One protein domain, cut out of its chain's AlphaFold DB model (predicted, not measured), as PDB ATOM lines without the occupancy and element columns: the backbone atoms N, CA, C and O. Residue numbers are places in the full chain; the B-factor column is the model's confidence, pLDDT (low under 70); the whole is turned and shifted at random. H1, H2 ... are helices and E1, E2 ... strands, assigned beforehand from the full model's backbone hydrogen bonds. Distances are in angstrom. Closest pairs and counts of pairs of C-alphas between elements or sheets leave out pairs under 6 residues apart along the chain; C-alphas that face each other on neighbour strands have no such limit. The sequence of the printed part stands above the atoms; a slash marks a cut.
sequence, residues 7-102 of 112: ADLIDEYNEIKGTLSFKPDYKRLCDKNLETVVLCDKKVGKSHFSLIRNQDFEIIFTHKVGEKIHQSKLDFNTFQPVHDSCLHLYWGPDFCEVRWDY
ATOM      1  N   ALA A   7      76.639 149.757 113.707       79.56
ATOM      2  CA  ALA A   7      77.221 150.196 114.966       79.56
ATOM      3  C   ALA A   7      77.087 149.156 116.092       79.56
ATOM      4  O   ALA A   7      77.979 149.072 116.930       79.56
ATOM      5  N   ASP A   8      76.031 148.347 116.117       82.88
ATOM      6  CA  ASP A   8      75.860 147.289 117.119       82.88
ATOM      7  C   ASP A   8      76.765 146.084 116.825       82.88
ATOM      8  O   ASP A   8      77.195 145.407 117.751       82.88
ATOM      9  N   LEU A   9      77.101 145.856 115.551       84.44
ATOM     10  CA  LEU A   9      77.996 144.780 115.123       84.44
ATOM     11  C   LEU A   9      79.481 145.129 115.303       84.44
ATOM     12  O   LEU A   9      80.307 144.233 115.437       84.44
ATOM     13  N   ILE A  10      79.851 146.412 115.300       85.06
ATOM     14  CA  ILE A  10      81.223 146.842 115.604       85.06
ATOM     15  C   ILE A  10      81.401 146.843 117.127       85.06
ATOM     16  O   ILE A  10      81.100 147.827 117.803       85.06
ATOM     17  N   ASP A  11      81.857 145.720 117.670       85.94
ATOM     18  CA  ASP A  11      82.164 145.498 119.084       85.94
ATOM     19  C   ASP A  11      83.657 145.177 119.289       85.94
ATOM     20  O   ASP A  11      84.438 145.175 118.336       85.94
ATOM     21  N   GLU A  12      84.071 144.936 120.535       84.94
ATOM     22  CA  GLU A  12      85.471 144.625 120.873       84.94
ATOM     23  C   GLU A  12      85.969 143.343 120.185       84.94
ATOM     24  O   GLU A  12      87.141 143.240 119.823       84.94
ATOM     25  N   TYR A  13      85.084 142.367 119.960       84.12
ATOM     26  CA  TYR A  13      85.443 141.117 119.296       84.12
ATOM     27  C   TYR A  13      85.726 141.347 117.809       84.12
ATOM     28  O   TYR A  13      86.769 140.935 117.294       84.12
ATOM     29  N   ASN A  14      84.821 142.039 117.115       83.69
ATOM     30  CA  ASN A  14      84.980 142.336 115.700       83.69
ATOM     31  C   ASN A  14      86.100 143.354 115.461       83.69
ATOM     32  O   ASN A  14      86.803 143.216 114.460       83.69
ATOM     33  N   GLU A  15      86.338 144.297 116.388       83.62
ATOM     34  CA  GLU A  15      87.503 145.197 116.352       83.62
ATOM     35  C   GLU A  15      88.802 144.396 116.180       83.62
ATOM     36  O   GLU A  15      89.596 144.720 115.296       83.62
ATOM     37  N   ILE A  16      88.975 143.331 116.972       83.94
ATOM     38  CA  ILE A  16      90.152 142.450 116.929       83.94
ATOM     39  C   ILE A  16      90.138 141.562 115.679       83.94
ATOM     40  O   ILE A  16      91.181 141.347 115.063       83.94
ATOM     41  N   LYS A  17      88.966 141.043 115.293       88.75
ATOM     42  CA  LYS A  17      88.814 140.160 114.127       88.75
ATOM     43  C   LYS A  17      89.174 140.857 112.809       88.75
ATOM     44  O   LYS A  17      89.602 140.184 111.873       88.75
ATOM     45  N   GLY A  18      88.988 142.176 112.719       89.25
ATOM     46  CA  GLY A  18      89.369 142.959 111.540       89.25
ATOM     47  C   GLY A  18      88.427 142.795 110.348       89.25
ATOM     48  O   GLY A  18      88.797 143.096 109.214       89.25
ATOM     49  N   THR A  19      87.220 142.264 110.559       91.12
ATOM     50  CA  THR A  19      86.247 142.081 109.478       91.12
ATOM     51  C   THR A  19      84.811 142.081 109.983       91.12
ATOM     52  O   THR A  19      84.516 141.561 111.061       91.12
ATOM     53  N   LEU A  20      83.909 142.636 109.174       90.75
ATOM     54  CA  LEU A  20      82.475 142.637 109.416       90.75
ATOM     55  C   LEU A  20      81.702 142.511 108.105       90.75
ATOM     56  O   LEU A  20      81.984 143.220 107.145       90.75
ATOM     57  N   SER A  21      80.664 141.682 108.116       88.31
ATOM     58  CA  SER A  21      79.734 141.519 107.001       88.31
ATOM     59  C   SER A  21      78.322 141.807 107.474       88.31
ATOM     60  O   SER A  21      77.898 141.301 108.513       88.31
ATOM     61  N   PHE A  22      77.583 142.616 106.723       86.81
ATOM     62  CA  PHE A  22      76.201 142.930 107.060       86.81
ATOM     63  C   PHE A  22      75.384 143.275 105.816       86.81
ATOM     64  O   PHE A  22      75.911 143.674 104.778       86.81
ATOM     65  N   LYS A  23      74.063 143.171 105.947       85.19
ATOM     66  CA  LYS A  23      73.117 143.579 104.909       85.19
ATOM     67  C   LYS A  23      72.653 145.020 105.171       85.19
ATOM     68  O   LYS A  23      71.990 145.244 106.186       85.19
ATOM     69  N   PRO A  24      73.002 146.005 104.321       82.38
ATOM     70  CA  PRO A  24      72.559 147.382 104.510       82.38
ATOM     71  C   PRO A  24      71.052 147.538 104.272       82.38
ATOM     72  O   PRO A  24      70.415 146.745 103.576       82.38
ATOM     73  N   ASP A  25      70.485 148.623 104.802       83.31
ATOM     74  CA  ASP A  25      69.161 149.091 104.392       83.31
ATOM     75  C   ASP A  25      69.246 149.705 102.987       83.31
ATOM     76  O   ASP A  25      69.514 150.898 102.819       83.31
ATOM     77  N   TYR A  26      69.020 148.868 101.974       79.06
ATOM     78  CA  TYR A  26      69.056 149.257 100.566       79.06
ATOM     79  C   TYR A  26      68.116 150.407 100.226       79.06
ATOM     80  O   TYR A  26      68.448 151.230  99.378       79.06
ATOM     81  N   LYS A  27      66.961 150.505 100.896       81.88
ATOM     82  CA  LYS A  27      66.000 151.568 100.606       81.88
ATOM     83  C   LYS A  27      66.594 152.930 100.948       81.88
ATOM     84  O   LYS A  27      66.489 153.849 100.146       81.88
ATOM     85  N   ARG A  28      67.238 153.050 102.114       83.12
ATOM     86  CA  ARG A  28      67.921 154.291 102.514       83.12
ATOM     87  C   ARG A  28      69.209 154.518 101.732       83.12
ATOM     88  O   ARG A  28      69.514 155.657 101.399       83.12
ATOM     89  N   LEU A  29      69.963 153.457 101.450       83.50
ATOM     90  CA  LEU A  29      71.243 153.562 100.750       83.50
ATOM     91  C   LEU A  29      71.075 154.080  99.312       83.50
ATOM     92  O   LEU A  29      71.841 154.942  98.891       83.50
ATOM     93  N   CYS A  30      70.045 153.598  98.605       82.44
ATOM     94  CA  CYS A  30      69.725 153.965  97.222       82.44
ATOM     95  C   CYS A  30      68.910 155.259  97.073       82.44
ATOM     96  O   CYS A  30      68.655 155.680  95.944       82.44
ATOM     97  N   ASP A  31      68.469 155.882  98.168       84.50
ATOM     98  CA  ASP A  31      67.662 157.099  98.096       84.50
ATOM     99  C   ASP A  31      68.521 158.301  97.674       84.50
ATOM    100  O   ASP A  31      69.320 158.823  98.457       84.50
ATOM    101  N   LYS A  32      68.335 158.742  96.423       81.69
ATOM    102  CA  LYS A  32      69.040 159.891  95.831       81.69
ATOM    103  C   LYS A  32      68.646 161.233  96.439       81.69
ATOM    104  O   LYS A  32      69.370 162.201  96.251       81.69
ATOM    105  N   ASN A  33      67.531 161.300  97.165       87.06
ATOM    106  CA  ASN A  33      67.103 162.535  97.821       87.06
ATOM    107  C   ASN A  33      67.856 162.785  99.133       87.06
ATOM    108  O   ASN A  33      67.778 163.877  99.689       87.06
ATOM    109  N   LEU A  34      68.564 161.780  99.657       85.44
ATOM    110  CA  LEU A  34      69.358 161.913 100.871       85.44
ATOM    111  C   LEU A  34      70.787 162.328 100.510       85.44
ATOM    112  O   LEU A  34      71.539 161.530  99.956       85.44
ATOM    113  N   GLU A  35      71.208 163.527 100.907       86.56
ATOM    114  CA  GLU A  35      72.575 164.014 100.654       86.56
ATOM    115  C   GLU A  35      73.640 163.113 101.285       86.56
ATOM    116  O   GLU A  35      74.657 162.814 100.673       86.56
ATOM    117  N   THR A  36      73.411 162.611 102.501       89.44
ATOM    118  CA  THR A  36      74.335 161.693 103.181       89.44
ATOM    119  C   THR A  36      73.570 160.677 104.014       89.44
ATOM    120  O   THR A  36      72.617 161.012 104.717       89.44
ATOM    121  N   VAL A  37      74.006 159.419 103.967       90.00
ATOM    122  CA  VAL A  37      73.500 158.352 104.837       90.00
ATOM    123  C   VAL A  37      74.634 157.856 105.714       90.00
ATOM    124  O   VAL A  37      75.593 157.260 105.235       90.00
ATOM    125  N   VAL A  38      74.504 158.086 107.019       90.56
ATOM    126  CA  VAL A  38      75.426 157.545 108.020       90.56
ATOM    127  C   VAL A  38      74.973 156.138 108.390       90.56
ATOM    128  O   VAL A  38      73.884 155.943 108.935       90.56
ATOM    129  N   LEU A  39      75.807 155.157 108.059       88.44
ATOM    130  CA  LEU A  39      75.588 153.740 108.340       88.44
ATOM    131  C   LEU A  39      76.214 153.348 109.682       88.44
ATOM    132  O   LEU A  39      75.636 152.572 110.445       88.44
ATOM    133  N   CYS A  40      77.386 153.907 109.980       90.19
ATOM    134  CA  CYS A  40      78.073 153.729 111.247       90.19
ATOM    135  C   CYS A  40      78.921 154.959 111.572       90.19
ATOM    136  O   CYS A  40      79.559 155.521 110.687       90.19
ATOM    137  N   ASP A  41      78.942 155.339 112.844       92.38
ATOM    138  CA  ASP A  41      79.928 156.252 113.407       92.38
ATOM    139  C   ASP A  41      80.139 155.845 114.868       92.38
ATOM    140  O   ASP A  41      79.256 156.033 115.709       92.38
ATOM    141  N   LYS A  42      81.228 155.124 115.148       91.94
ATOM    142  CA  LYS A  42      81.440 154.480 116.447       91.94
ATOM    143  C   LYS A  42      82.910 154.411 116.820       91.94
ATOM    144  O   LYS A  42      83.766 154.028 116.026       91.94
ATOM    145  N   LYS A  43      83.184 154.685 118.092       91.69
ATOM    146  CA  LYS A  43      84.473 154.418 118.727       91.69
ATOM    147  C   LYS A  43      84.406 153.114 119.523       91.69
ATOM    148  O   LYS A  43      83.496 152.943 120.329       91.69
ATOM    149  N   VAL A  44      85.383 152.237 119.322       89.38
ATOM    150  CA  VAL A  44      85.586 151.011 120.107       89.38
ATOM    151  C   VAL A  44      87.060 150.953 120.481       89.38
ATOM    152  O   VAL A  44      87.919 151.114 119.619       89.38
ATOM    153  N   GLY A  45      87.355 150.842 121.776       87.50
ATOM    154  CA  GLY A  45      88.729 150.874 122.271       87.50
ATOM    155  C   GLY A  45      89.507 152.110 121.795       87.50
ATOM    156  O   GLY A  45      89.163 153.259 122.107       87.50
ATOM    157  N   LYS A  46      90.583 151.867 121.037       87.69
ATOM    158  CA  LYS A  46      91.442 152.907 120.432       87.69
ATOM    159  C   LYS A  46      91.073 153.219 118.980       87.69
ATOM    160  O   LYS A  46      91.644 154.148 118.403       87.69
ATOM    161  N   SER A  47      90.139 152.463 118.419       91.12
ATOM    162  CA  SER A  47      89.706 152.557 117.036       91.12
ATOM    163  C   SER A  47      88.449 153.411 116.908       91.12
ATOM    164  O   SER A  47      87.552 153.397 117.752       91.12
ATOM    165  N   HIS A  48      88.365 154.154 115.817       93.94
ATOM    166  CA  HIS A  48      87.167 154.853 115.394       93.94
ATOM    167  C   HIS A  48      86.782 154.376 114.000       93.94
ATOM    168  O   HIS A  48      87.610 154.373 113.090       93.94
ATOM    169  N   PHE A  49      85.524 153.994 113.843       94.00
ATOM    170  CA  PHE A  49      84.956 153.456 112.620       94.00
ATOM    171  C   PHE A  49      83.853 154.383 112.137       94.00
ATOM    172  O   PHE A  49      82.922 154.684 112.882       94.00
ATOM    173  N   SER A  50      83.946 154.810 110.885       94.56
ATOM    174  CA  SER A  50      82.904 155.581 110.219       94.56
ATOM    175  C   SER A  50      82.584 154.937 108.881       94.56
ATOM    176  O   SER A  50      83.484 154.582 108.124       94.56
ATOM    177  N   LEU A  51      81.300 154.766 108.599       93.62
ATOM    178  CA  LEU A  51      80.803 154.278 107.326       93.62
ATOM    179  C   LEU A  51      79.664 155.186 106.881       93.62
ATOM    180  O   LEU A  51      78.621 155.258 107.539       93.62
ATOM    181  N   ILE A  52      79.862 155.858 105.756       93.25
ATOM    182  CA  ILE A  52      78.886 156.788 105.194       93.25
ATOM    183  C   ILE A  52      78.676 156.503 103.713       93.25
ATOM    184  O   ILE A  52      79.564 155.991 103.042       93.25
ATOM    185  N   ARG A  53      77.511 156.881 103.199       92.19
ATOM    186  CA  ARG A  53      77.262 157.052 101.770       92.19
ATOM    187  C   ARG A  53      77.128 158.551 101.517       92.19
ATOM    188  O   ARG A  53      76.264 159.177 102.131       92.19
ATOM    189  N   ASN A  54      77.995 159.127 100.684       92.44
ATOM    190  CA  ASN A  54      78.036 160.570 100.400       92.44
ATOM    191  C   ASN A  54      77.069 160.974  99.264       92.44
ATOM    192  O   ASN A  54      76.362 160.140  98.699       92.44
ATOM    193  N   GLN A  55      77.018 162.256  98.922       90.38
ATOM    194  CA  GLN A  55      76.149 162.763  97.851       90.38
ATOM    195  C   GLN A  55      76.525 162.229  96.461       90.38
ATOM    196  O   GLN A  55      75.657 162.075  95.607       90.38
ATOM    197  N   ASP A  56      77.799 161.885  96.267       90.25
ATOM    198  CA  ASP A  56      78.347 161.373  95.008       90.25
ATOM    199  C   ASP A  56      78.055 159.882  94.800       90.25
ATOM    200  O   ASP A  56      78.548 159.272  93.854       90.25
ATOM    201  N   PHE A  57      77.225 159.283  95.662       89.25
ATOM    202  CA  PHE A  57      76.924 157.855  95.625       89.25
ATOM    203  C   PHE A  57      78.201 157.015  95.778       89.25
ATOM    204  O   PHE A  57      78.388 156.001  95.125       89.25
ATOM    205  N   GLU A  58      79.077 157.406  96.697       91.25
ATOM    206  CA  GLU A  58      80.213 156.609  97.147       91.25
ATOM    207  C   GLU A  58      79.973 156.154  98.585       91.25
ATOM    208  O   GLU A  58      79.588 156.941  99.456       91.25
ATOM    209  N   ILE A  59      80.233 154.878  98.854       91.62
ATOM    210  CA  ILE A  59      80.344 154.364 100.215       91.62
ATOM    211  C   ILE A  59      81.782 154.580 100.670       91.62
ATOM    212  O   ILE A  59      82.723 154.082 100.056       91.62
ATOM    213  N   ILE A  60      81.947 155.310 101.765       94.31
ATOM    214  CA  ILE A  60      83.241 155.649 102.340       94.31
ATOM    215  C   ILE A  60      83.352 154.965 103.694       94.31
ATOM    216  O   ILE A  60      82.622 155.299 104.631       94.31
ATOM    217  N   PHE A  61      84.291 154.028 103.801       95.31
ATOM    218  CA  PHE A  61      84.666 153.396 105.058       95.31
ATOM    219  C   PHE A  61      85.958 154.014 105.581       95.31
ATOM    220  O   PHE A  61      86.975 154.018 104.894       95.31
ATOM    221  N   THR A  62      85.923 154.528 106.805       95.75
ATOM    222  CA  THR A  62      87.070 155.131 107.482       95.75
ATOM    223  C   THR A  62      87.351 154.387 108.779       95.75
ATOM    224  O   THR A  62      86.472 154.256 109.631       95.75
ATOM    225  N   HIS A  63      88.595 153.954 108.948       95.19
ATOM    226  CA  HIS A  63      89.112 153.381 110.185       95.19
ATOM    227  C   HIS A  63      90.266 154.245 110.685       95.19
ATOM    228  O   HIS A  63      91.232 154.497 109.969       95.19
ATOM    229  N   LYS A  64      90.152 154.741 111.914       94.06
ATOM    230  CA  LYS A  64      91.170 155.571 112.555       94.06
ATOM    231  C   LYS A  64      91.675 154.884 113.811       94.06
ATOM    232  O   LYS A  64      90.878 154.546 114.680       94.06
ATOM    233  N   VAL A  65      92.993 154.749 113.938       91.56
ATOM    234  CA  VAL A  65      93.659 154.177 115.117       91.56
ATOM    235  C   VAL A  65      94.770 155.121 115.551       91.56
ATOM    236  O   VAL A  65      95.766 155.306 114.851       91.56
ATOM    237  N   GLY A  66      94.593 155.752 116.714       88.38
ATOM    238  CA  GLY A  66      95.482 156.830 117.151       88.38
ATOM    239  C   GLY A  66      95.479 157.993 116.152       88.38
ATOM    240  O   GLY A  66      94.438 158.618 115.928       88.38
ATOM    241  N   GLU A  67      96.637 158.275 115.554       89.12
ATOM    242  CA  GLU A  67      96.816 159.325 114.539       89.12
ATOM    243  C   GLU A  67      96.673 158.814 113.098       89.12
ATOM    244  O   GLU A  67      96.488 159.614 112.182       89.12
ATOM    245  N   LYS A  68      96.712 157.492 112.882       91.69
ATOM    246  CA  LYS A  68      96.576 156.899 111.550       91.69
ATOM    247  C   LYS A  68      95.115 156.890 111.118       91.69
ATOM    248  O   LYS A  68      94.240 156.495 111.891       91.69
ATOM    249  N   ILE A  69      94.864 157.304 109.879       95.00
ATOM    250  CA  ILE A  69      93.543 157.285 109.249       95.00
ATOM    251  C   ILE A  69      93.658 156.485 107.957       95.00
ATOM    252  O   ILE A  69      94.424 156.845 107.066       95.00
ATOM    253  N   HIS A  70      92.872 155.421 107.862       95.25
ATOM    254  CA  HIS A  70      92.723 154.600 106.672       95.25
ATOM    255  C   HIS A  70      91.325 154.809 106.113       95.25
ATOM    256  O   HIS A  70      90.346 154.853 106.863       95.25
ATOM    257  N   GLN A  71      91.238 154.963 104.796       95.88
ATOM    258  CA  GLN A  71      89.973 155.151 104.110       95.88
ATOM    259  C   GLN A  71      89.915 154.280 102.863       95.88
ATOM    260  O   GLN A  71      90.868 154.220 102.088       95.88
ATOM    261  N   SER A  72      88.763 153.653 102.665       94.69
ATOM    262  CA  SER A  72      88.419 152.912 101.465       94.69
ATOM    263  C   SER A  72      87.105 153.444 100.915       94.69
ATOM    264  O   SER A  72      86.210 153.834 101.671       94.69
ATOM    265  N   LYS A  73      87.020 153.503  99.588       93.50
ATOM    266  CA  LYS A  73      85.872 154.027  98.861       93.50
ATOM    267  C   LYS A  73      85.357 152.974  97.905       93.50
ATOM    268  O   LYS A  73      86.141 152.290  97.253       93.50
ATOM    269  N   LEU A  74      84.042 152.902  97.803       89.88
ATOM    270  CA  LEU A  74      83.344 152.025  96.887       89.88
ATOM    271  C   LEU A  74      82.302 152.844  96.139       89.88
ATOM    272  O   LEU A  74      81.391 153.400  96.754       89.88
ATOM    273  N   ASP A  75      82.455 152.925  94.822       87.31
ATOM    274  CA  ASP A  75      81.489 153.602  93.965       87.31
ATOM    275  C   ASP A  75      80.184 152.796  93.925       87.31
ATOM    276  O   ASP A  75      80.151 151.626  93.544       87.31
ATOM    277  N   PHE A  76      79.101 153.429  94.358       79.69
ATOM    278  CA  PHE A  76      77.770 152.845  94.406       79.69
ATOM    279  C   PHE A  76      76.972 153.127  93.125       79.69
ATOM    280  O   PHE A  76      75.938 152.500  92.909       79.69
ATOM    281  N   ASN A  77      77.441 154.011  92.236       78.25
ATOM    282  CA  ASN A  77      76.782 154.282  90.952       78.25
ATOM    283  C   ASN A  77      76.895 153.110  89.974       78.25
ATOM    284  O   ASN A  77      75.994 152.881  89.168       78.25
ATOM    285  N   THR A  78      78.000 152.371  90.037       68.31
ATOM    286  CA  THR A  78      78.257 151.207  89.176       68.31
ATOM    287  C   THR A  78      77.623 149.924  89.710       68.31
ATOM    288  O   THR A  78      77.623 148.898  89.029       68.31
ATOM    289  N   PHE A  79      77.047 149.972  90.913       67.50
ATOM    290  CA  PHE A  79      76.533 148.801  91.598       67.50
ATOM    291  C   PHE A  79      75.016 148.668  91.433       67.50
ATOM    292  O   PHE A  79      74.239 149.506  91.888       67.50
ATOM    293  N   GLN A  80      74.588 147.567  90.817       60.09
ATOM    294  CA  GLN A  80      73.202 147.107  90.854       60.09
ATOM    295  C   GLN A  80      73.118 145.954  91.858       60.09
ATOM    296  O   GLN A  80      73.482 144.831  91.504       60.09
ATOM    297  N   PRO A  81      72.683 146.192  93.111       57.97
ATOM    298  CA  PRO A  81      72.491 145.102  94.049       57.97
ATOM    299  C   PRO A  81      71.438 144.148  93.494       57.97
ATOM    300  O   PRO A  81      70.257 144.495  93.405       57.97
ATOM    301  N   VAL A  82      71.854 142.927  93.161       59.34
ATOM    302  CA  VAL A  82      70.925 141.798  93.126       59.34
ATOM    303  C   VAL A  82      70.413 141.638  94.558       59.34
ATOM    304  O   VAL A  82      71.170 141.815  95.518       59.34
ATOM    305  N   HIS A  83      69.112 141.400  94.730       54.97
ATOM    306  CA  HIS A  83      68.536 141.205  96.058       54.97
ATOM    307  C   HIS A  83      69.394 140.196  96.854       54.97
ATOM    308  O   HIS A  83      69.681 139.123  96.342       54.97
ATOM    309  N   ASP A  84      69.816 140.577  98.070       65.56
ATOM    310  CA  ASP A  84      70.654 139.804  99.019       65.56
ATOM    311  C   ASP A  84      72.181 140.003  99.027       65.56
ATOM    312  O   ASP A  84      72.861 139.305  99.779       65.56
ATOM    313  N   SER A  85      72.744 141.008  98.345       77.19
ATOM    314  CA  SER A  85      74.170 141.333  98.552       77.19
ATOM    315  C   SER A  85      74.480 141.702 100.020       77.19
ATOM    316  O   SER A  85      73.623 142.217 100.753       77.19
ATOM    317  N   CYS A  86      75.709 141.452 100.470       84.62
ATOM    318  CA  CYS A  86      76.211 141.927 101.763       84.62
ATOM    319  C   CYS A  86      77.355 142.912 101.544       84.62
ATOM    320  O   CYS A  86      78.160 142.745 100.631       84.62
ATOM    321  N   LEU A  87      77.446 143.933 102.395       87.12
ATOM    322  CA  LEU A  87      78.619 144.793 102.439       87.12
ATOM    323  C   LEU A  87      79.629 144.185 103.409       87.12
ATOM    324  O   LEU A  87      79.286 143.849 104.545       87.12
ATOM    325  N   HIS A  88      80.859 144.023 102.942       90.38
ATOM    326  CA  HIS A  88      81.971 143.487 103.705       90.38
ATOM    327  C   HIS A  88      82.982 144.593 103.970       90.38
ATOM    328  O   HIS A  88      83.436 145.287 103.061       90.38
ATOM    329  N   LEU A  89      83.333 144.733 105.239       92.06
ATOM    330  CA  LEU A  89      84.348 145.637 105.737       92.06
ATOM    331  C   LEU A  89      85.535 144.803 106.211       92.06
ATOM    332  O   LEU A  89      85.355 143.800 106.907       92.06
ATOM    333  N   TYR A  90      86.735 145.246 105.865       93.25
ATOM    334  CA  TYR A  90      87.990 144.705 106.370       93.25
ATOM    335  C   TYR A  90      88.826 145.844 106.924       93.25
ATOM    336  O   TYR A  90      88.841 146.943 106.373       93.25
ATOM    337  N   TRP A  91      89.521 145.594 108.021       93.50
ATOM    338  CA  TRP A  91      90.456 146.550 108.582       93.50
ATOM    339  C   TRP A  91      91.587 145.847 109.308       93.50
ATOM    340  O   TRP A  91      91.450 144.745 109.837       93.50
ATOM    341  N   GLY A  92      92.716 146.531 109.339       89.06
ATOM    342  CA  GLY A  92      93.895 146.143 110.081       89.06
ATOM    343  C   GLY A  92      94.596 147.380 110.634       89.06
ATOM    344  O   GLY A  92      94.086 148.493 110.527       89.06
ATOM    345  N   PRO A  93      95.786 147.213 111.222       85.56
ATOM    346  CA  PRO A  93      96.532 148.324 111.809       85.56
ATOM    347  C   PRO A  93      97.003 149.371 110.785       85.56
ATOM    348  O   PRO A  93      97.304 150.495 111.185       85.56
ATOM    349  N   ASP A  94      97.079 149.002 109.501       89.31
ATOM    350  CA  ASP A  94      97.639 149.834 108.430       89.31
ATOM    351  C   ASP A  94      96.749 149.916 107.174       89.31
ATOM    352  O   ASP A  94      97.168 150.466 106.154       89.31
ATOM    353  N   PHE A  95      95.526 149.374 107.211       91.75
ATOM    354  CA  PHE A  95      94.619 149.404 106.062       91.75
ATOM    355  C   PHE A  95      93.149 149.304 106.470       91.75
ATOM    356  O   PHE A  95      92.811 148.785 107.534       91.75
ATOM    357  N   CYS A  96      92.269 149.733 105.570       93.69
ATOM    358  CA  CYS A  96      90.870 149.339 105.572       93.69
ATOM    359  C   CYS A  96      90.381 149.126 104.138       93.69
ATOM    360  O   CYS A  96      90.943 149.676 103.193       93.69
ATOM    361  N   GLU A  97      89.341 148.318 103.982       93.50
ATOM    362  CA  GLU A  97      88.724 148.001 102.700       93.50
ATOM    363  C   GLU A  97      87.214 147.850 102.881       93.50
ATOM    364  O   GLU A  97      86.744 147.313 103.888       93.50
ATOM    365  N   VAL A  98      86.451 148.316 101.899       91.25
ATOM    366  CA  VAL A  98      85.021 148.040 101.778       91.25
ATOM    367  C   VAL A  98      84.750 147.414 100.419       91.25
ATOM    368  O   VAL A  98      85.184 147.926  99.390       91.25
ATOM    369  N   ARG A  99      84.020 146.299 100.413       89.00
ATOM    370  CA  ARG A  99      83.641 145.584  99.192       89.00
ATOM    371  C   ARG A  99      82.237 145.012  99.301       89.00
ATOM    372  O   ARG A  99      81.758 144.726 100.397       89.00
ATOM    373  N   TRP A 100      81.594 144.802  98.162       83.19
ATOM    374  CA  TRP A 100      80.398 143.969  98.100       83.19
ATOM    375  C   TRP A 100      80.808 142.503  98.065       83.19
ATOM    376  O   TRP A 100      81.719 142.131  97.327       83.19
ATOM    377  N   ASP A 101      80.141 141.679  98.865       75.50
ATOM    378  CA  ASP A 101      80.184 140.238  98.674       75.50
ATOM    379  C   ASP A 101      79.088 139.854  97.688       75.50
ATOM    380  O   ASP A 101      77.892 140.070  97.925       75.50
ATOM    381  N   TYR A 102      79.529 139.342  96.545       62.97
ATOM    382  CA  TYR A 102      78.655 138.735  95.568       62.97
ATOM    383  C   TYR A 102      78.488 137.287  95.998       62.97
ATOM    384  O   TYR A 102      79.329 136.437  95.710       62.97
TER     385      TYR A 102
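This is residues 7 to 102 of the 112 residues of an uncharacterized protein of Desulfotomaculum ferrireducens (UniProt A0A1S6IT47). Two antiparallel sheets lie face to face as a sandwich, a floor of four strands under a smaller sheet of three; they come closest along the side where E5 and E7 meet, while E1 and E2, at the other side, stand apart. Two short helices sit at opposite ends of the floor, H1 by the turn from E2 to E3 and H2 by the start of E2. The printed part has 96 residues, in the order H1 E1 H2 E2 E3 E4 E5 E6 E7, and is mostly strand; the sheets run E2 E3 E4 E5 and E1 E6 E7. It is compact, with a radius of gyration of the C-alphas of 13.0 A and spans of 34 by 24 by 21 A.

H1, residues 12 to 17, is followed over a tight link by E1, residues 19 to 22; their closest C-alphas, of Asn 14 and Leu 20, are 6.8 A apart. H2 is residues 26 to 29. E2, residues 37 to 44, E3, residues 47 to 53, E4, residues 58 to 65, and E5, residues 68 to 75, form a meander, each strand the antiparallel neighbour and hairpin partner of the one before. Within hydrogen-bond range are N 42 and O 49 at 2.9 A, N 50 and O 62 at 2.9 A, and N 70 and O 63 at 2.8 A. H1 only grazes this sheet with residues 12 to 15, and H2 with residues 28 to 29; the closest C-alphas of H2 and E2, of Leu 29 and Val 37, are 6.7 A apart. E6, residues 86 to 91, is antiparallel to E1, with N 20 and O 89 at 2.9 A, and forms a hairpin with E7, residues 96 to 101, with N 90 and O 97 at 2.9 A. Between the sheets, the closest C-alphas of E5 and E7, of Ser 72 and Glu 97, are 5.1 A apart. In H1 every O i to N i+4 pair is within hydrogen-bond range; H2 is too short for such a pair.

H1 begins at C-alpha 12, (85.471, 144.625, 120.873). E1 measures 10.4 A, E2 20.8 A, E3 20.2 A and E4 22.6 A. E5 measures 23.4 A and ends at C-alpha 75, (81.489, 153.602, 93.965). E6 measures 16.5 A and E7 15.6 A, ending at C-alpha 101, (80.184, 140.238, 98.674).

The two farthest C-alphas, of Glu 67 and His 83, are 38.3 A apart. The printed part has no cut and no long link. Its mean pLDDT is 86.3; residues 78 to 84, between E5 and E6, and residue 102 are under 70.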